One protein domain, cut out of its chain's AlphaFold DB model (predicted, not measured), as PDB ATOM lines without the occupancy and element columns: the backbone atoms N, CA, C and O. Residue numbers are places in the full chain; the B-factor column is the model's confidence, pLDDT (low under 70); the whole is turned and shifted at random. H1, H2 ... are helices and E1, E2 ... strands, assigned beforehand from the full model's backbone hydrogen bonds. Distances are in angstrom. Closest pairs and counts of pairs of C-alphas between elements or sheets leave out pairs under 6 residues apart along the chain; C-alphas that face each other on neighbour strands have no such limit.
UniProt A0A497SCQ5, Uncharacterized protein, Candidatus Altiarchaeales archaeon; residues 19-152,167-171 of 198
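What this domain is: This is residues 19 to 152 and 167 to 171 of the 198 residues of an uncharacterized protein of Candidatus Altiarchaeales archaeon (UniProt A0A497SCQ5). There is little regular structure: long loops round one strongly twisted, mixed sheet, E5 E6 E1 E2 E7, with a tiny helix on each face and the hairpin of E3 and E4 by E5. Two named helices and seven named strands hold 51 of the 139 printed residues, mostly strand. The whole is compact, radius of gyration of the C-alphas 14.1 A, spanning 40 by 39 by 24 A.

How they stand to each other: E1, residues 22-30, and E2, 36-44, form a hairpin with N 25 and O 41 within hydrogen-bond range, 3.0 A. H1, 49-53, is on the sheet, over none of its strands. E3, 60-62, and E4, 72-75, form a hairpin, as do E5, 91-97, and E6, 128-134. E6 is parallel to E1, N 28 and O 129 being 2.8 A apart. H2, 145-148, is on the opposite face, over E1. E7, 168-170, is antiparallel to E2.

Where its parts are: E1 runs 25.8 A from C-alpha 22, (-21.626, -24.807, -65.054); E7 ends at C-alpha 170, (-46.190, -27.041, -55.080).

The domain as a whole: Across the cut, residues 153-166, C-alphas 152 and 167 are 13.9 A apart. Links E4 to E5 and E5 to E6 are long. Residues 19-21, 151-152 and 167-171 have pLDDT under 70.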
ATOM      1  N   ASP A  19     -17.601 -20.694 -71.298       49.59
ATOM      2  CA  ASP A  19     -18.276 -21.883 -70.763       49.59
ATOM      3  C   ASP A  19     -17.457 -22.431 -69.585       49.59
ATOM      4  O   ASP A  19     -16.848 -23.500 -69.625       49.59
ATOM      5  N   ILE A  20     -17.397 -21.628 -68.521       58.38
ATOM      6  CA  ILE A  20     -16.951 -22.046 -67.197       58.38
ATOM      7  C   ILE A  20     -17.895 -23.177 -66.798       58.38
ATOM      8  O   ILE A  20     -19.104 -22.962 -66.801       58.38
ATOM      9  N   TYR A  21     -17.347 -24.362 -66.517       68.00
ATOM     10  CA  TYR A  21     -18.058 -25.592 -66.157       68.00
ATOM     11  C   TYR A  21     -19.238 -25.326 -65.208       68.00
ATOM     12  O   TYR A  21     -19.084 -25.288 -63.987       68.00
ATOM     13  N   ALA A  22     -20.413 -25.090 -65.792       87.44
ATOM     14  CA  ALA A  22     -21.626 -24.807 -65.054       87.44
ATOM     15  C   ALA A  22     -22.190 -26.146 -64.586       87.44
ATOM     16  O   ALA A  22     -22.571 -26.993 -65.395       87.44
ATOM     17  N   ILE A  23     -22.215 -26.325 -63.275       95.19
ATOM     18  CA  ILE A  23     -22.824 -27.455 -62.594       95.19
ATOM     19  C   ILE A  23     -24.254 -27.101 -62.184       95.19
ATOM     20  O   ILE A  23     -24.620 -25.927 -62.075       95.19
ATOM     21  N   ARG A  24     -25.071 -28.122 -61.945       96.75
ATOM     22  CA  ARG A  24     -26.452 -27.973 -61.494       96.75
ATOM     23  C   ARG A  24     -26.561 -28.282 -60.016       96.75
ATOM     24  O   ARG A  24     -26.166 -29.356 -59.569       96.75
ATOM     25  N   VAL A  25     -27.200 -27.370 -59.296       98.31
ATOM     26  CA  VAL A  25     -27.538 -27.532 -57.883       98.31
ATOM     27  C   VAL A  25     -29.042 -27.350 -57.727       98.31
ATOM     28  O   VAL A  25     -29.620 -26.379 -58.223       98.31
ATOM     29  N   GLY A  26     -29.699 -28.299 -57.068       98.19
ATOM     30  CA  GLY A  26     -31.117 -28.196 -56.747       98.19
ATOM     31  C   GLY A  26     -31.329 -27.564 -55.376       98.19
ATOM     32  O   GLY A  26     -30.671 -27.914 -54.405       98.19
ATOM     33  N   ILE A  27     -32.276 -26.644 -55.280       98.69
ATOM     34  CA  ILE A  27     -32.642 -25.936 -54.054       98.69
ATOM     35  C   ILE A  27     -34.025 -26.401 -53.630       98.69
ATOM     36  O   ILE A  27     -34.948 -26.421 -54.446       98.69
ATOM     37  N   VAL A  28     -34.178 -26.754 -52.356       98.56
ATOM     38  CA  VAL A  28     -35.444 -27.174 -51.755       98.56
ATOM     39  C   VAL A  28     -35.663 -26.407 -50.459       98.56
ATOM     40  O   VAL A  28     -34.933 -26.586 -49.489       98.56
ATOM     41  N   VAL A  29     -36.707 -25.584 -50.404       98.56
ATOM     42  CA  VAL A  29     -37.079 -24.824 -49.203       98.56
ATOM     43  C   VAL A  29     -38.462 -25.252 -48.751       98.56
ATOM     44  O   VAL A  29     -39.421 -25.130 -49.508       98.56
ATOM     45  N   THR A  30     -38.587 -25.738 -47.518       97.62
ATOM     46  CA  THR A  30     -39.880 -26.054 -46.897       97.62
ATOM     47  C   THR A  30     -40.220 -25.018 -45.837       97.62
ATOM     48  O   THR A  30     -39.483 -24.828 -44.869       97.62
ATOM     49  N   PHE A  31     -41.352 -24.351 -46.024       96.75
ATOM     50  CA  PHE A  31     -41.871 -23.335 -45.118       96.75
ATOM     51  C   PHE A  31     -42.756 -23.969 -44.028       96.75
ATOM     52  O   PHE A  31     -43.291 -25.062 -44.235       96.75
ATOM     53  N   PRO A  32     -42.977 -23.294 -42.882       94.00
ATOM     54  CA  PRO A  32     -43.756 -23.842 -41.761       94.00
ATOM     55  C   PRO A  32     -45.202 -24.248 -42.089       94.00
ATOM     56  O   PRO A  32     -45.795 -25.055 -41.383       94.00
ATOM     57  N   ASN A  33     -45.780 -23.703 -43.158       91.00
ATOM     58  CA  ASN A  33     -47.109 -24.056 -43.666       91.00
ATOM     59  C   ASN A  33     -47.097 -25.275 -44.618       91.00
ATOM     60  O   ASN A  33     -48.060 -25.478 -45.356       91.00
ATOM     61  N   ASN A  34     -46.010 -26.058 -44.638       87.44
ATOM     62  CA  ASN A  34     -45.760 -27.178 -45.556       87.44
ATOM     63  C   ASN A  34     -45.749 -26.804 -47.044       87.44
ATOM     64  O   ASN A  34     -45.812 -27.676 -47.913       87.44
ATOM     65  N   TYR A  35     -45.644 -25.515 -47.354       92.44
ATOM     66  CA  TYR A  35     -45.347 -25.080 -48.702       92.44
ATOM     67  C   TYR A  35     -43.882 -25.395 -49.030       92.44
ATOM     68  O   TYR A  35     -42.997 -25.177 -48.200       92.44
ATOM     69  N   THR A  36     -43.620 -25.899 -50.237       94.50
ATOM     70  CA  THR A  36     -42.256 -26.157 -50.704       94.50
ATOM     71  C   THR A  36     -41.965 -25.375 -51.977       94.50
ATOM     72  O   THR A  36     -42.694 -25.482 -52.963       94.50
ATOM     73  N   PHE A  37     -40.859 -24.639 -51.949       96.88
ATOM     74  CA  PHE A  37     -40.227 -24.055 -53.121       96.88
ATOM     75  C   PHE A  37     -39.103 -24.972 -53.606       96.88
ATOM     76  O   PHE A  37     -38.297 -25.445 -52.802       96.88
ATOM     77  N   THR A  38     -39.037 -25.196 -54.917       97.50
ATOM     78  CA  THR A  38     -37.924 -25.905 -55.555       97.50
ATOM     79  C   THR A  38     -37.421 -25.144 -56.770       97.50
ATOM     80  O   THR A  38     -38.232 -24.683 -57.580       97.50
ATOM     81  N   GLN A  39     -36.105 -25.089 -56.945       97.19
ATOM     82  CA  GLN A  39     -35.469 -24.488 -58.115       97.19
ATOM     83  C   GLN A  39     -34.182 -25.233 -58.452       97.19
ATOM     84  O   GLN A  39     -33.453 -25.636 -57.556       97.19
ATOM     85  N   CYS A  40     -33.892 -25.396 -59.738       97.31
ATOM     86  CA  CYS A  40     -32.575 -25.817 -60.191       97.31
ATOM     87  C   CYS A  40     -31.795 -24.589 -60.658       97.31
ATOM     88  O   CYS A  40     -32.326 -23.803 -61.447       97.31
ATOM     89  N   VAL A  41     -30.560 -24.426 -60.191       96.38
ATOM     90  CA  VAL A  41     -29.676 -23.330 -60.599       96.38
ATOM     91  C   VAL A  41     -28.426 -23.878 -61.279       96.38
ATOM     92  O   VAL A  41     -27.901 -24.918 -60.883       96.38
ATOM     93  N   ASN A  42     -27.960 -23.170 -62.311       95.50
ATOM     94  CA  ASN A  42     -26.672 -23.430 -62.952       95.50
ATOM     95  C   ASN A  42     -25.639 -22.476 -62.361       95.50
ATOM     96  O   ASN A  42     -25.835 -21.258 -62.403       95.50
ATOM     97  N   VAL A  43     -24.554 -23.018 -61.825       94.94
ATOM     98  CA  VAL A  43     -23.521 -22.254 -61.122       94.94
ATOM     99  C   VAL A  43     -22.128 -22.796 -61.450       94.94
ATOM    100  O   VAL A  43     -22.022 -23.946 -61.863       94.94
ATOM    101  N   PRO A  44     -21.050 -22.010 -61.299       95.00
ATOM    102  CA  PRO A  44     -19.689 -22.539 -61.382       95.00
ATOM    103  C   PRO A  44     -19.440 -23.651 -60.355       95.00
ATOM    104  O   PRO A  44     -19.990 -23.620 -59.257       95.00
ATOM    105  N   GLU A  45     -18.583 -24.616 -60.678       93.38
ATOM    106  CA  GLU A  45     -18.139 -25.619 -59.704       93.38
ATOM    107  C   GLU A  45     -17.403 -24.976 -58.513       93.38
ATOM    108  O   GLU A  45     -16.684 -23.990 -58.677       93.38
ATOM    109  N   ASN A  46     -17.559 -25.554 -57.316       95.50
ATOM    110  CA  ASN A  46     -16.994 -25.080 -56.046       95.50
ATOM    111  C   ASN A  46     -17.459 -23.690 -55.581       95.50
ATOM    112  O   ASN A  46     -16.879 -23.154 -54.639       95.50
ATOM    113  N   ILE A  47     -18.498 -23.118 -56.194       96.38
ATOM    114  CA  ILE A  47     -19.138 -21.914 -55.660       96.38
ATOM    115  C   ILE A  47     -19.682 -22.182 -54.246       96.38
ATOM    116  O   ILE A  47     -20.116 -23.303 -53.944       96.38
ATOM    117  N   ASP A  48     -19.665 -21.164 -53.390       98.06
ATOM    118  CA  ASP A  48     -20.144 -21.293 -52.019       98.06
ATOM    119  C   ASP A  48     -21.681 -21.255 -51.916       98.06
ATOM    120  O   ASP A  48     -22.404 -20.835 -52.824       98.06
ATOM    121  N   GLY A  49     -22.207 -21.724 -50.785       98.06
ATOM    122  CA  GLY A  49     -23.644 -21.815 -50.540       98.06
ATOM    123  C   GLY A  49     -24.356 -20.462 -50.509       98.06
ATOM    124  O   GLY A  49     -25.539 -20.395 -50.850       98.06
ATOM    125  N   TYR A  50     -23.667 -19.391 -50.112       98.50
ATOM    126  CA  TYR A  50     -24.248 -18.053 -50.052       98.50
ATOM    127  C   TYR A  50     -24.467 -17.535 -51.473       98.50
ATOM    128  O   TYR A  50     -25.592 -17.173 -51.828       98.50
ATOM    129  N   GLU A  51     -23.440 -17.591 -52.320       98.00
ATOM    130  CA  GLU A  51     -23.510 -17.149 -53.710       98.00
ATOM    131  C   GLU A  51     -24.515 -17.963 -54.538       98.00
ATOM    132  O   GLU A  51     -25.226 -17.384 -55.363       98.00
ATOM    133  N   ILE A  52     -24.648 -19.274 -54.293       98.31
ATOM    134  CA  ILE A  52     -25.689 -20.110 -54.927       98.31
ATOM    135  C   ILE A  52     -27.078 -19.575 -54.607       98.31
ATOM    136  O   ILE A  52     -27.905 -19.407 -55.503       98.31
ATOM    137  N   MET A  53     -27.346 -19.302 -53.330       98.44
ATOM    138  CA  MET A  53     -28.656 -18.831 -52.896       98.44
ATOM    139  C   MET A  53     -28.984 -17.458 -53.500       98.44
ATOM    140  O   MET A  53     -30.133 -17.232 -53.879       98.44
ATOM    141  N   GLN A  54     -27.988 -16.591 -53.724       97.62
ATOM    142  CA  GLN A  54     -28.168 -15.323 -54.453       97.62
ATOM    143  C   GLN A  54     -28.595 -15.500 -55.923       97.62
ATOM    144  O   GLN A  54     -29.042 -14.541 -56.551       97.62
ATOM    145  N   LYS A  55     -28.457 -16.700 -56.505       96.69
ATOM    146  CA  LYS A  55     -28.934 -17.019 -57.866       96.69
ATOM    147  C   LYS A  55     -30.374 -17.536 -57.903       96.69
ATOM    148  O   LYS A  55     -30.879 -17.809 -58.990       96.69
ATOM    149  N   THR A  56     -31.012 -17.711 -56.749       97.12
ATOM    150  CA  THR A  56     -32.391 -18.206 -56.663       97.12
ATOM    151  C   THR A  56     -33.409 -17.078 -56.815       97.12
ATOM    152  O   THR A  56     -33.095 -15.907 -56.623       97.12
ATOM    153  N   ASP A  57     -34.662 -17.437 -57.092       95.62
ATOM    154  CA  ASP A  57     -35.784 -16.485 -57.147       95.62
ATOM    155  C   ASP A  57     -36.345 -16.149 -55.751       95.62
ATOM    156  O   ASP A  57     -37.432 -15.580 -55.610       95.62
ATOM    157  N   LEU A  58     -35.640 -16.548 -54.691       96.81
ATOM    158  CA  LEU A  58     -36.043 -16.304 -53.316       96.81
ATOM    159  C   LEU A  58     -35.716 -14.864 -52.910       96.81
ATOM    160  O   LEU A  58     -34.640 -14.343 -53.192       96.81
ATOM    161  N   SER A  59     -36.620 -14.234 -52.159       97.94
ATOM    162  CA  SER A  59     -36.270 -13.030 -51.402       97.94
ATOM    163  C   SER A  59     -35.511 -13.458 -50.152       97.94
ATOM    164  O   SER A  59     -36.072 -14.167 -49.317       97.94
ATOM    165  N   LEU A  60     -34.242 -13.074 -50.043       98.50
ATOM    166  CA  LEU A  60     -33.350 -13.517 -48.976       98.50
ATOM    167  C   LEU A  60     -32.922 -12.350 -48.090       98.50
ATOM    168  O   LEU A  60     -32.634 -11.258 -48.575       98.50
ATOM    169  N   GLU A  61     -32.814 -12.618 -46.794       98.50
ATOM    170  CA  GLU A  61     -32.174 -11.730 -45.831       98.50
ATOM    171  C   GLU A  61     -31.097 -12.504 -45.074       98.50
ATOM    172  O   GLU A  61     -31.360 -13.563 -44.494       98.50
ATOM    173  N   TRP A  62     -29.886 -11.956 -45.085       98.56
ATOM    174  CA  TRP A  62     -28.689 -12.546 -44.498       98.56
ATOM    175  C   TRP A  62     -28.153 -11.662 -43.379       98.56
ATOM    176  O   TRP A  62     -28.377 -10.451 -43.376       98.56
ATOM    177  N   SER A  63     -27.419 -12.257 -42.440       98.25
ATOM    178  CA  SER A  63     -26.668 -11.497 -41.440       98.25
ATOM    179  C   SER A  63     -25.555 -10.697 -42.109       98.25
ATOM    180  O   SER A  63     -25.193 -10.953 -43.252       98.25
ATOM    181  N   TYR A  64     -24.918  -9.787 -41.375       96.50
ATOM    182  CA  TYR A  64     -23.611  -9.285 -41.802       96.50
ATOM    183  C   TYR A  64     -22.587 -10.431 -41.868       96.50
ATOM    184  O   TYR A  64     -22.629 -11.346 -41.037       96.50
ATOM    185  N   HIS A  65     -21.664 -10.354 -42.828       95.75
ATOM    186  CA  HIS A  65     -20.532 -11.273 -42.935       95.75
ATOM    187  C   HIS A  65     -19.616 -11.157 -41.709       95.75
ATOM    188  O   HIS A  65     -19.239 -10.052 -41.305       95.75
ATOM    189  N   ASN A  66     -19.209 -12.291 -41.143       92.75
ATOM    190  CA  ASN A  66     -18.199 -12.363 -40.086       92.75
ATOM    191  C   ASN A  66     -17.214 -13.520 -40.347       92.75
ATOM    192  O   ASN A  66     -17.176 -14.070 -41.442       92.75
ATOM    193  N   ALA A  67     -16.385 -13.885 -39.364       90.44
ATOM    194  CA  ALA A  67     -15.381 -14.944 -39.523       90.44
ATOM    195  C   ALA A  67     -15.970 -16.324 -39.899       90.44
ATOM    196  O   ALA A  67     -15.270 -17.134 -40.499       90.44
ATOM    197  N   PHE A  68     -17.238 -16.578 -39.568       91.00
ATOM    198  CA  PHE A  68     -17.978 -17.806 -39.873       91.00
ATOM    199  C   PHE A  68     -18.891 -17.679 -41.105       91.00
ATOM    200  O   PHE A  68     -19.730 -18.549 -41.320       91.00
ATOM    201  N   GLY A  69     -18.765 -16.593 -41.876       96.38
ATOM    202  CA  GLY A  69     -19.613 -16.317 -43.035       96.38
ATOM    203  C   GLY A  69     -20.928 -15.614 -42.685       96.38
ATOM    204  O   GLY A  69     -21.061 -14.956 -41.644       96.38
ATOM    205  N   HIS A  70     -21.898 -15.727 -43.585       98.06
ATOM    206  CA  HIS A  70     -23.259 -15.229 -43.446       98.06
ATOM    207  C   HIS A  70     -24.188 -16.307 -42.864       98.06
ATOM    208  O   HIS A  70     -24.119 -17.491 -43.191       98.06
ATOM    209  N   SER A  71     -25.141 -15.880 -42.036       97.50
ATOM    210  CA  SER A  71     -26.279 -16.704 -41.615       97.50
ATOM    211  C   SER A  71     -27.515 -16.361 -42.439       97.50
ATOM    212  O   SER A  71     -27.791 -15.183 -42.664       97.50
ATOM    213  N   LEU A  72     -28.281 -17.371 -42.857       98.38
ATOM    214  CA  LEU A  72     -29.567 -17.169 -43.525       98.38
ATOM    215  C   LEU A  72     -30.647 -16.853 -42.487       98.38
ATOM    216  O   LEU A  72     -31.025 -17.711 -41.689       98.38
ATOM    217  N   CYS A  73     -31.146 -15.622 -42.491       98.44
ATOM    218  CA  CYS A  73     -32.026 -15.112 -41.438       98.44
ATOM    219  C   CYS A  73     -33.486 -15.182 -41.865       98.44
ATOM    220  O   CYS A  73     -34.336 -15.604 -41.077       98.44
ATOM    221  N   ARG A  74     -33.773 -14.833 -43.127       98.56
ATOM    222  CA  ARG A  74     -35.133 -14.794 -43.668       98.56
ATOM    223  C   ARG A  74     -35.190 -15.264 -45.116       98.56
ATOM    224  O   ARG A  74     -34.317 -14.939 -45.917       98.56
ATOM    225  N   ILE A  75     -36.264 -15.979 -45.438       98.50
ATOM    226  CA  ILE A  75     -36.693 -16.253 -46.811       98.50
ATOM    227  C   ILE A  75     -38.136 -15.754 -46.942       98.50
ATOM    228  O   ILE A  75     -39.007 -16.178 -46.176       98.50
ATOM    229  N   PHE A  76     -38.393 -14.855 -47.894       96.75
ATOM    230  CA  PHE A  76     -39.639 -14.088 -48.000       96.75
ATOM    231  C   PHE A  76     -40.016 -13.456 -46.647       96.75
ATOM    232  O   PHE A  76     -39.243 -12.691 -46.078       96.75
ATOM    233  N   ASP A  77     -41.178 -13.803 -46.094       96.25
ATOM    234  CA  ASP A  77     -41.676 -13.279 -44.817       96.25
ATOM    235  C   ASP A  77     -41.441 -14.238 -43.639       96.25
ATOM    236  O   ASP A  77     -41.982 -14.044 -42.555       96.25
ATOM    237  N   THR A  78     -40.647 -15.299 -43.829       98.19
ATOM    238  CA  THR A  78     -40.385 -16.316 -42.798       98.19
ATOM    239  C   THR A  78     -38.945 -16.252 -42.308       98.19
ATOM    240  O   THR A  78     -38.005 -16.475 -43.073       98.19
ATOM    241  N   GLY A  79     -38.772 -15.981 -41.015       97.81
ATOM    242  CA  GLY A  79     -37.469 -15.948 -40.362       97.81
ATOM    243  C   GLY A  79     -37.323 -14.804 -39.366       97.81
ATOM    244  O   GLY A  79     -38.309 -14.217 -38.924       97.81
ATOM    245  N   CYS A  80     -36.076 -14.501 -39.034       98.19
ATOM    246  CA  CYS A  80     -35.683 -13.412 -38.149       98.19
ATOM    247  C   CYS A  80     -35.001 -12.281 -38.947       98.19
ATOM    248  O   CYS A  80     -34.498 -12.531 -40.046       98.19
ATOM    249  N   PRO A  81     -34.952 -11.044 -38.416       97.56
ATOM    250  CA  PRO A  81     -34.221  -9.948 -39.052       97.56
ATOM    251  C   PRO A  81     -32.704 -10.207 -39.090       97.56
ATOM    252  O   PRO A  81     -32.159 -10.874 -38.209       97.56
ATOM    253  N   ALA A  82     -32.008  -9.600 -40.054       97.50
ATOM    254  CA  ALA A  82     -30.559  -9.703 -40.278       97.50
ATOM    255  C   ALA A  82     -29.705  -9.380 -39.042       97.50
ATOM    256  O   ALA A  82     -28.599  -9.896 -38.883       97.50
ATOM    257  N   SER A  83     -30.209  -8.510 -38.161       96.88
ATOM    258  CA  SER A  83     -29.522  -8.105 -36.932       96.88
ATOM    259  C   SER A  83     -29.506  -9.192 -35.856       96.88
ATOM    260  O   SER A  83     -28.664  -9.138 -34.963       96.88
ATOM    261  N   ASN A  84     -30.418 -10.167 -35.917       96.81
ATOM    262  CA  ASN A  84     -30.465 -11.297 -34.995       96.81
ATOM    263  C   ASN A  84     -31.173 -12.499 -35.637       96.81
ATOM    264  O   ASN A  84     -32.358 -12.727 -35.410       96.81
ATOM    265  N   CYS A  85     -30.438 -13.293 -36.411       96.44
ATOM    266  CA  CYS A  85     -30.978 -14.437 -37.163       96.44
ATOM    267  C   CYS A  85     -31.456 -15.588 -36.263       96.44
ATOM    268  O   CYS A  85     -32.203 -16.454 -36.709       96.44
ATOM    269  N   PHE A  86     -31.067 -15.550 -34.986       96.25
ATOM    270  CA  PHE A  86     -31.440 -16.489 -33.933       96.25
ATOM    271  C   PHE A  86     -32.303 -15.778 -32.880       96.25
ATOM    272  O   PHE A  86     -32.074 -15.875 -31.676       96.25
ATOM    273  N   CYS A  87     -33.291 -15.008 -33.346       96.62
ATOM    274  CA  CYS A  87     -34.177 -14.215 -32.493       96.62
ATOM    275  C   CYS A  87     -35.109 -15.046 -31.595       96.62
ATOM    276  O   CYS A  87     -35.744 -14.496 -30.695       96.62
ATOM    277  N   ASN A  88     -35.211 -16.353 -31.844       95.75
ATOM    278  CA  ASN A  88     -35.975 -17.326 -31.071       95.75
ATOM    279  C   ASN A  88     -35.326 -18.725 -31.195       95.75
ATOM    280  O   ASN A  88     -34.185 -18.851 -31.635       95.75
ATOM    281  N   ASP A  89     -36.044 -19.779 -30.802       95.94
ATOM    282  CA  ASP A  89     -35.600 -21.179 -30.847       95.94
ATOM    283  C   ASP A  89     -35.629 -21.820 -32.252       95.94
ATOM    284  O   ASP A  89     -35.311 -23.003 -32.402       95.94
ATOM    285  N   LYS A  90     -36.006 -21.061 -33.287       97.88
ATOM    286  CA  LYS A  90     -36.123 -21.506 -34.679       97.88
ATOM    287  C   LYS A  90     -35.169 -20.746 -35.587       97.88
ATOM    288  O   LYS A  90     -34.969 -19.540 -35.469       97.88
ATOM    289  N   TYR A  91     -34.645 -21.459 -36.569       98.00
ATOM    290  CA  TYR A  91     -33.742 -20.919 -37.577       98.00
ATOM    291  C   TYR A  91     -33.879 -21.712 -38.881       98.00
ATOM    292  O   TYR A  91     -34.563 -22.739 -38.939       98.00
ATOM    293  N   TRP A  92     -33.257 -21.224 -39.954       98.38
ATOM    294  CA  TRP A  92     -33.179 -21.956 -41.215       98.38
ATOM    295  C   TRP A  92     -32.147 -23.077 -41.095       98.38
ATOM    296  O   TRP A  92     -30.942 -22.841 -41.127       98.38
ATOM    297  N   ASN A  93     -32.625 -24.309 -40.926       98.50
ATOM    298  CA  ASN A  93     -31.771 -25.491 -40.879       98.50
ATOM    299  C   ASN A  93     -31.214 -25.761 -42.281       98.50
ATOM    300  O   ASN A  93     -31.980 -25.711 -43.243       98.50
ATOM    301  N   PHE A  94     -29.924 -26.084 -42.388       98.50
ATOM    302  CA  PHE A  94     -29.238 -26.319 -43.659       98.50
ATOM    303  C   PHE A  94     -28.847 -27.792 -43.812       98.50
ATOM    304  O   PHE A  94     -28.129 -28.357 -42.985       98.50
ATOM    305  N   TYR A  95     -29.326 -28.408 -44.888       98.81
ATOM    306  CA  TYR A  95     -29.049 -29.788 -45.252       98.81
ATOM    307  C   TYR A  95     -28.489 -29.895 -46.661       98.81
ATOM    308  O   TYR A  95     -28.793 -29.078 -47.528       98.81
ATOM    309  N   THR A  96     -27.747 -30.969 -46.896       98.62
ATOM    310  CA  THR A  96     -27.283 -31.377 -48.215       98.62
ATOM    311  C   THR A  96     -27.719 -32.807 -48.531       98.62
ATOM    312  O   THR A  96     -27.973 -33.617 -47.633       98.62
ATOM    313  N   ALA A  97     -27.847 -33.111 -49.815       98.56
ATOM    314  CA  ALA A  97     -27.991 -34.457 -50.360       98.56
ATOM    315  C   ALA A  97     -27.416 -34.469 -51.783       98.56
ATOM    316  O   ALA A  97     -27.268 -33.411 -52.385       98.56
ATOM    317  N   GLY A  98     -27.089 -35.638 -52.322       97.69
ATOM    318  CA  GLY A  98     -26.585 -35.791 -53.687       97.69
ATOM    319  C   GLY A  98     -27.462 -36.677 -54.570       97.69
ATOM    320  O   GLY A  98     -28.515 -37.187 -54.173       97.69
ATOM    321  N   ILE A  99     -27.001 -36.908 -55.800       96.81
ATOM    322  CA  ILE A  99     -27.630 -37.864 -56.718       96.81
ATOM    323  C   ILE A  99     -27.614 -39.269 -56.103       96.81
ATOM    324  O   ILE A  99     -26.561 -39.821 -55.803       96.81
ATOM    325  N   GLY A 100     -28.797 -39.878 -55.996       94.75
ATOM    326  CA  GLY A 100     -28.970 -41.240 -55.482       94.75
ATOM    327  C   GLY A 100     -29.194 -41.322 -53.972       94.75
ATOM    328  O   GLY A 100     -29.653 -42.366 -53.500       94.75
ATOM    329  N   ASP A 101     -28.959 -40.232 -53.238       96.06
ATOM    330  CA  ASP A 101     -29.337 -40.141 -51.831       96.06
ATOM    331  C   ASP A 101     -30.862 -40.196 -51.678       96.06
ATOM    332  O   ASP A 101     -31.629 -39.842 -52.580       96.06
ATOM    333  N   ARG A 102     -31.310 -40.657 -50.508       94.50
ATOM    334  CA  ARG A 102     -32.737 -40.760 -50.147       94.50
ATOM    335  C   ARG A 102     -33.088 -40.035 -48.854       94.50
ATOM    336  O   ARG A 102     -34.217 -40.126 -48.379       94.50
ATOM    337  N   GLU A 103     -32.117 -39.348 -48.269       96.62
ATOM    338  CA  GLU A 103     -32.290 -38.604 -47.035       96.62
ATOM    339  C   GLU A 103     -31.382 -37.380 -46.988       96.62
ATOM    340  O   GLU A 103     -30.355 -37.305 -47.657       96.62
ATOM    341  N   TRP A 104     -31.783 -36.415 -46.168       98.50
ATOM    342  CA  TRP A 104     -31.019 -35.205 -45.913       98.50
ATOM    343  C   TRP A 104     -29.898 -35.443 -44.902       98.50
ATOM    344  O   TRP A 104     -30.143 -35.976 -43.814       98.50
ATOM    345  N   ARG A 105     -28.702 -34.932 -45.206       98.38
ATOM    346  CA  ARG A 105     -27.563 -34.844 -44.287       98.38
ATOM    347  C   ARG A 105     -27.457 -33.425 -43.751       98.38
ATOM    348  O   ARG A 105     -27.431 -32.477 -44.527       98.38
ATOM    349  N   TYR A 106     -27.448 -33.259 -42.429       98.12
ATOM    350  CA  TYR A 106     -27.278 -31.929 -41.832       98.12
ATOM    351  C   TYR A 106     -25.893 -31.392 -42.212       98.12
ATOM    352  O   TYR A 106     -24.909 -32.123 -42.068       98.12
ATOM    353  N   SER A 107     -25.808 -30.158 -42.712       97.62
ATOM    354  CA  SER A 107     -24.516 -29.588 -43.102       97.62
ATOM    355  C   SER A 107     -23.654 -29.342 -41.865       97.62
ATOM    356  O   SER A 107     -24.089 -28.707 -40.907       97.62
ATOM    357  N   SER A 108     -22.415 -29.832 -41.882       94.62
ATOM    358  CA  SER A 108     -21.439 -29.584 -40.813       94.62
ATOM    359  C   SER A 108     -20.720 -28.239 -40.949       94.62
ATOM    360  O   SER A 108     -19.943 -27.883 -40.069       94.62
ATOM    361  N   VAL A 109     -20.945 -27.525 -42.051       96.44
ATOM    362  CA  VAL A 109     -20.307 -26.249 -42.390       96.44
ATOM    363  C   VAL A 109     -21.352 -25.211 -42.796       96.44
ATOM    364  O   VAL A 109     -22.486 -25.556 -43.151       96.44
ATOM    365  N   GLY A 110     -20.965 -23.937 -42.720       96.06
ATOM    366  CA  GLY A 110     -21.788 -22.808 -43.145       96.06
ATOM    367  C   GLY A 110     -21.930 -22.701 -44.665       96.06
ATOM    368  O   GLY A 110     -21.428 -23.532 -45.426       96.06
ATOM    369  N   PHE A 111     -22.638 -21.660 -45.094       97.88
ATOM    370  CA  PHE A 111     -22.823 -21.337 -46.507       97.88
ATOM    371  C   PHE A 111     -21.521 -20.860 -47.148       97.88
ATOM    372  O   PHE A 111     -21.167 -21.333 -48.220       97.88
ATOM    373  N   ASP A 112     -20.813 -19.976 -46.457       98.00
ATOM    374  CA  ASP A 112     -19.559 -19.334 -46.843       98.00
ATOM    375  C   ASP A 112     -18.687 -19.086 -45.592       98.00
ATOM    376  O   ASP A 112     -18.969 -19.609 -44.510       98.00
ATOM    377  N   GLY A 113     -17.618 -18.299 -45.736       92.56
ATOM    378  CA  GLY A 113     -16.647 -18.024 -44.674       92.56
ATOM    379  C   GLY A 113     -15.471 -19.008 -44.654       92.56
ATOM    380  O   GLY A 113     -15.500 -20.074 -45.259       92.56
ATOM    381  N   GLY A 114     -14.383 -18.650 -43.976       91.81
ATOM    382  CA  GLY A 114     -13.126 -19.404 -44.081       91.81
ATOM    383  C   GLY A 114     -12.458 -19.265 -45.457       91.81
ATOM    384  O   GLY A 114     -12.798 -18.380 -46.239       91.81
ATOM    385  N   SER A 115     -11.455 -20.100 -45.738       89.56
ATOM    386  CA  SER A 115     -10.623 -20.001 -46.955       89.56
ATOM    387  C   SER A 115     -10.722 -21.220 -47.874       89.56
ATOM    388  O   SER A 115     -10.093 -21.236 -48.932       89.56
ATOM    389  N   SER A 116     -11.448 -22.267 -47.473       93.00
ATOM    390  CA  SER A 116     -11.488 -23.535 -48.203       93.00
ATOM    391  C   SER A 116     -12.809 -24.291 -48.053       93.00
ATOM    392  O   SER A 116     -13.527 -24.132 -47.069       93.00
ATOM    393  N   CYS A 117     -13.061 -25.227 -48.972       93.12
ATOM    394  CA  CYS A 117     -14.233 -26.113 -48.979       93.12
ATOM    395  C   CYS A 117     -14.338 -27.090 -47.791       93.12
ATOM    396  O   CYS A 117     -15.254 -27.909 -47.738       93.12
ATOM    397  N   ASN A 118     -13.385 -27.056 -46.857       93.38
ATOM    398  CA  ASN A 118     -13.478 -27.779 -45.588       93.38
ATOM    399  C   ASN A 118     -14.125 -26.927 -44.483       93.38
ATOM    400  O   ASN A 118     -14.466 -27.457 -43.428       93.38
ATOM    401  N   GLU A 119     -14.261 -25.620 -44.705       94.75
ATOM    402  CA  GLU A 119     -14.737 -24.637 -43.726       94.75
ATOM    403  C   GLU A 119     -16.121 -24.085 -44.098       94.75
ATOM    404  O   GLU A 119     -16.894 -23.723 -43.211       94.75
ATOM    405  N   HIS A 120     -16.463 -24.101 -45.388       97.06
ATOM    406  CA  HIS A 120     -17.781 -23.772 -45.925       97.06
ATOM    407  C   HIS A 120     -18.228 -24.792 -46.973       97.06
ATOM    408  O   HIS A 120     -17.446 -25.616 -47.455       97.06
ATOM    409  N   TYR A 121     -19.509 -24.741 -47.324       97.94
ATOM    410  CA  TYR A 121     -20.067 -25.560 -48.388       97.94
ATOM    411  C   TYR A 121     -19.525 -25.142 -49.761       97.94
ATOM    412  O   TYR A 121     -19.666 -23.986 -50.136       97.94
ATOM    413  N   CYS A 122     -19.014 -26.095 -50.542       97.38
ATOM    414  CA  CYS A 122     -18.655 -25.899 -51.949       97.38
ATOM    415  C   CYS A 122     -19.482 -26.820 -52.841       97.38
ATOM    416  O   CYS A 122     -19.515 -28.033 -52.619       97.38
ATOM    417  N   ALA A 123     -20.101 -26.248 -53.870       97.38
ATOM    418  CA  ALA A 123     -20.986 -26.980 -54.761       97.38
ATOM    419  C   ALA A 123     -20.281 -27.996 -55.661       97.38
ATOM    420  O   ALA A 123     -19.233 -27.716 -56.248       97.38
ATOM    421  N   LYS A 124     -20.952 -29.130 -55.858       97.12
ATOM    422  CA  LYS A 124     -20.671 -30.148 -56.869       97.12
ATOM    423  C   LYS A 124     -21.914 -30.387 -57.722       97.12
ATOM    424  O   LYS A 124     -23.045 -30.154 -57.290       97.12
ATOM    425  N   ASP A 125     -21.707 -30.833 -58.961       96.75
ATOM    426  CA  ASP A 125     -22.832 -31.182 -59.832       96.75
ATOM    427  C   ASP A 125     -23.683 -32.277 -59.192       96.75
ATOM    428  O   ASP A 125     -23.162 -33.292 -58.726       96.75
ATOM    429  N   GLY A 126     -24.999 -32.072 -59.185       97.12
ATOM    430  CA  GLY A 126     -25.918 -33.032 -58.586       97.12
ATOM    431  C   GLY A 126     -26.255 -32.777 -57.121       97.12
ATOM    432  O   GLY A 126     -27.054 -33.532 -56.561       97.12
ATOM    433  N   ASP A 127     -25.681 -31.746 -56.500       98.44
ATOM    434  CA  ASP A 127     -25.993 -31.422 -55.115       98.44
ATOM    435  C   ASP A 127     -27.422 -30.881 -54.963       98.44
ATOM    436  O   ASP A 127     -27.979 -30.192 -55.824       98.44
ATOM    437  N   LEU A 128     -28.018 -31.194 -53.818       98.56
ATOM    438  CA  LEU A 128     -29.269 -30.655 -53.319       98.56
ATOM    439  C   LEU A 128     -29.006 -29.869 -52.039       98.56
ATOM    440  O   LEU A 128     -28.482 -30.430 -51.079       98.56
ATOM    441  N   LEU A 129     -29.447 -28.613 -51.992       98.75
ATOM    442  CA  LEU A 129     -29.464 -27.789 -50.784       98.75
ATOM    443  C   LEU A 129     -30.879 -27.723 -50.221       98.75
ATOM    444  O   LEU A 129     -31.810 -27.263 -50.884       98.75
ATOM    445  N   GLY A 130     -31.033 -28.192 -48.990       98.62
ATOM    446  CA  GLY A 130     -32.299 -28.258 -48.279       98.62
ATOM    447  C   GLY A 130     -32.377 -27.241 -47.143       98.62
ATOM    448  O   GLY A 130     -31.495 -27.205 -46.286       98.62
ATOM    449  N   PHE A 131     -33.486 -26.499 -47.074       98.75
ATOM    450  CA  PHE A 131     -33.755 -25.516 -46.025       98.75
ATOM    451  C   PHE A 131     -35.133 -25.684 -45.397       98.75
ATOM    452  O   PHE A 131     -36.138 -25.774 -46.103       98.75
ATOM    453  N   ALA A 132     -35.204 -25.667 -44.068       98.56
ATOM    454  CA  ALA A 132     -36.477 -25.608 -43.351       98.56
ATOM    455  C   ALA A 132     -36.390 -24.721 -42.109       98.56
ATOM    456  O   ALA A 132     -35.440 -24.819 -41.328       98.56
ATOM    457  N   TYR A 133     -37.395 -23.862 -41.926       98.12
ATOM    458  CA  TYR A 133     -37.479 -22.984 -40.762       98.12
ATOM    459  C   TYR A 133     -38.129 -23.714 -39.587       98.12
ATOM    460  O   TYR A 133     -39.294 -24.109 -39.654       98.12
ATOM    461  N   GLY A 134     -37.387 -23.879 -38.497       97.75
ATOM    462  CA  GLY A 134     -37.863 -24.581 -37.312       97.75
ATOM    463  C   GLY A 134     -36.762 -24.796 -36.284       97.75
ATOM    464  O   GLY A 134     -35.649 -24.297 -36.445       97.75
ATOM    465  N   GLY A 135     -37.080 -25.542 -35.225       97.56
ATOM    466  CA  GLY A 135     -36.085 -25.943 -34.229       97.56
ATOM    467  C   GLY A 135     -35.014 -26.856 -34.829       97.56
ATOM    468  O   GLY A 135     -35.155 -27.335 -35.962       97.56
ATOM    469  N   PHE A 136     -33.956 -27.116 -34.061       96.31
ATOM    470  CA  PHE A 136     -32.864 -27.994 -34.485       96.31
ATOM    471  C   PHE A 136     -33.389 -29.332 -35.018       96.31
ATOM    472  O   PHE A 136     -34.223 -29.986 -34.390       96.31
ATOM    473  N   GLY A 137     -32.893 -29.742 -36.184       96.44
ATOM    474  CA  GLY A 137     -33.269 -31.015 -36.796       96.44
ATOM    475  C   GLY A 137     -34.540 -30.957 -37.647       96.44
ATOM    476  O   GLY A 137     -34.929 -31.976 -38.217       96.44
ATOM    477  N   THR A 138     -35.175 -29.788 -37.794       97.94
ATOM    478  CA  THR A 138     -36.309 -29.624 -38.718       97.94
ATOM    479  C   THR A 138     -35.822 -29.847 -40.147       97.94
ATOM    480  O   THR A 138     -35.032 -29.061 -40.663       97.94
ATOM    481  N   LYS A 139     -36.264 -30.935 -40.784       97.94
ATOM    482  CA  LYS A 139     -35.856 -31.305 -42.145       97.94
ATOM    483  C   LYS A 139     -36.820 -30.725 -43.184       97.94
ATOM    484  O   LYS A 139     -38.032 -30.753 -42.962       97.94
ATOM    485  N   PRO A 140     -36.321 -30.268 -44.343       97.81
ATOM    486  CA  PRO A 140     -37.181 -29.982 -45.481       97.81
ATOM    487  C   PRO A 140     -37.789 -31.265 -46.049       97.81
ATOM    488  O   PRO A 140     -37.285 -32.372 -45.840       97.81
ATOM    489  N   LYS A 141     -38.859 -31.118 -46.831       96.12
ATOM    490  CA  LYS A 141     -39.388 -32.210 -47.646       96.12
ATOM    491  C   LYS A 141     -38.295 -32.710 -48.597       96.12
ATOM    492  O   LYS A 141     -37.621 -31.908 -49.232       96.12
ATOM    493  N   PHE A 142     -38.102 -34.024 -48.675       96.75
ATOM    494  CA  PHE A 142     -37.094 -34.614 -49.556       96.75
ATOM    495  C   PHE A 142     -37.613 -34.716 -50.996       96.75
ATOM    496  O   PHE A 142     -38.757 -35.114 -51.219       96.75
ATOM    497  N   PHE A 143     -36.757 -34.367 -51.953       95.50
ATOM    498  CA  PHE A 143     -36.951 -34.564 -53.389       95.50
ATOM    499  C   PHE A 143     -35.676 -35.180 -53.948       95.50
ATOM    500  O   PHE A 143     -34.588 -34.826 -53.503       95.50
ATOM    501  N   GLU A 144     -35.790 -36.068 -54.933       95.75
ATOM    502  CA  GLU A 144     -34.600 -36.513 -55.652       95.75
ATOM    503  C   GLU A 144     -34.060 -35.383 -56.536       95.75
ATOM    504  O   GLU A 144     -34.825 -34.578 -57.074       95.75
ATOM    505  N   PHE A 145     -32.743 -35.365 -56.769       95.94
ATOM    506  CA  PHE A 145     -32.107 -34.359 -57.623       95.94
ATOM    507  C   PHE A 145     -32.784 -34.258 -58.996       95.94
ATOM    508  O   PHE A 145     -33.098 -33.167 -59.464       95.94
ATOM    509  N   ARG A 146     -33.107 -35.410 -59.602       94.31
ATOM    510  CA  ARG A 146     -33.790 -35.484 -60.902       94.31
ATOM    511  C   ARG A 146     -35.155 -34.798 -60.914       94.31
ATOM    512  O   ARG A 146     -35.607 -34.405 -61.982       94.31
ATOM    513  N   ASP A 147     -35.835 -34.712 -59.771       93.31
ATOM    514  CA  ASP A 147     -37.163 -34.110 -59.683       93.31
ATOM    515  C   ASP A 147     -37.096 -32.589 -59.606       93.31
ATOM    516  O   ASP A 147     -37.976 -31.924 -60.156       93.31
ATOM    517  N   VAL A 148     -36.051 -32.064 -58.960       95.69
ATOM    518  CA  VAL A 148     -35.770 -30.626 -58.849       95.69
ATOM    519  C   VAL A 148     -35.127 -30.100 -60.134       95.69
ATOM    520  O   VAL A 148     -35.542 -29.075 -60.666       95.69
ATOM    521  N   CYS A 149     -34.148 -30.833 -60.662       94.88
ATOM    522  CA  CYS A 149     -33.339 -30.485 -61.826       94.88
ATOM    523  C   CYS A 149     -33.700 -31.332 -63.058       94.88
ATOM    524  O   CYS A 149     -32.826 -31.928 -63.691       94.88
ATOM    525  N   ARG A 150     -34.993 -31.409 -63.412       87.62
ATOM    526  CA  ARG A 150     -35.433 -32.124 -64.623       87.62
ATOM    527  C   ARG A 150     -34.812 -31.510 -65.880       87.62
ATOM    528  O   ARG A 150     -34.872 -30.302 -66.093       87.62
ATOM    529  N   ASP A 151     -34.300 -32.360 -66.766       65.50
ATOM    530  CA  ASP A 151     -33.918 -31.936 -68.110       65.50
ATOM    531  C   ASP A 151     -35.185 -31.639 -68.926       65.50
ATOM    532  O   ASP A 151     -35.918 -32.551 -69.317       65.50
ATOM    533  N   ASN A 152     -35.406 -30.367 -69.272       52.88
ATOM    534  CA  ASN A 152     -36.524 -29.915 -70.123       52.88
ATOM    535  C   ASN A 152     -36.582 -30.603 -71.509       52.88
ATOM    536  O   ASN A 152     -37.533 -30.416 -72.267       52.88
ATOM    537  N   GLY A 167     -39.850 -21.057 -60.976       41.38
ATOM    538  CA  GLY A 167     -40.263 -21.579 -59.665       41.38
ATOM    539  C   GLY A 167     -41.518 -22.469 -59.680       41.38
ATOM    540  O   GLY A 167     -42.611 -22.041 -60.043       41.38
ATOM    541  N   LYS A 168     -41.406 -23.726 -59.223       55.09
ATOM    542  CA  LYS A 168     -42.590 -24.571 -58.985       55.09
ATOM    543  C   LYS A 168     -43.043 -24.416 -57.533       55.09
ATOM    544  O   LYS A 168     -42.457 -24.995 -56.625       55.09
ATOM    545  N   ILE A 169     -44.114 -23.653 -57.338       46.38
ATOM    546  CA  ILE A 169     -44.856 -23.563 -56.076       46.38
ATOM    547  C   ILE A 169     -45.757 -24.801 -55.981       46.38
ATOM    548  O   ILE A 169     -46.833 -24.830 -56.576       46.38
ATOM    549  N   ILE A 170     -45.334 -25.858 -55.277       54.16
ATOM    550  CA  ILE A 170     -46.190 -27.041 -55.080       54.16
ATOM    551  C   ILE A 170     -47.020 -26.839 -53.810       54.16
ATOM    552  O   ILE A 170     -46.528 -27.028 -52.697       54.16
ATOM    553  N   LYS A 171     -48.295 -26.462 -53.965       38.84
ATOM    554  CA  LYS A 171     -49.286 -26.580 -52.886       38.84
ATOM    555  C   LYS A 171     -49.598 -28.068 -52.697       38.84
ATOM    556  O   LYS A 171     -49.790 -28.776 -53.681       38.84
TER     557      LYS A 171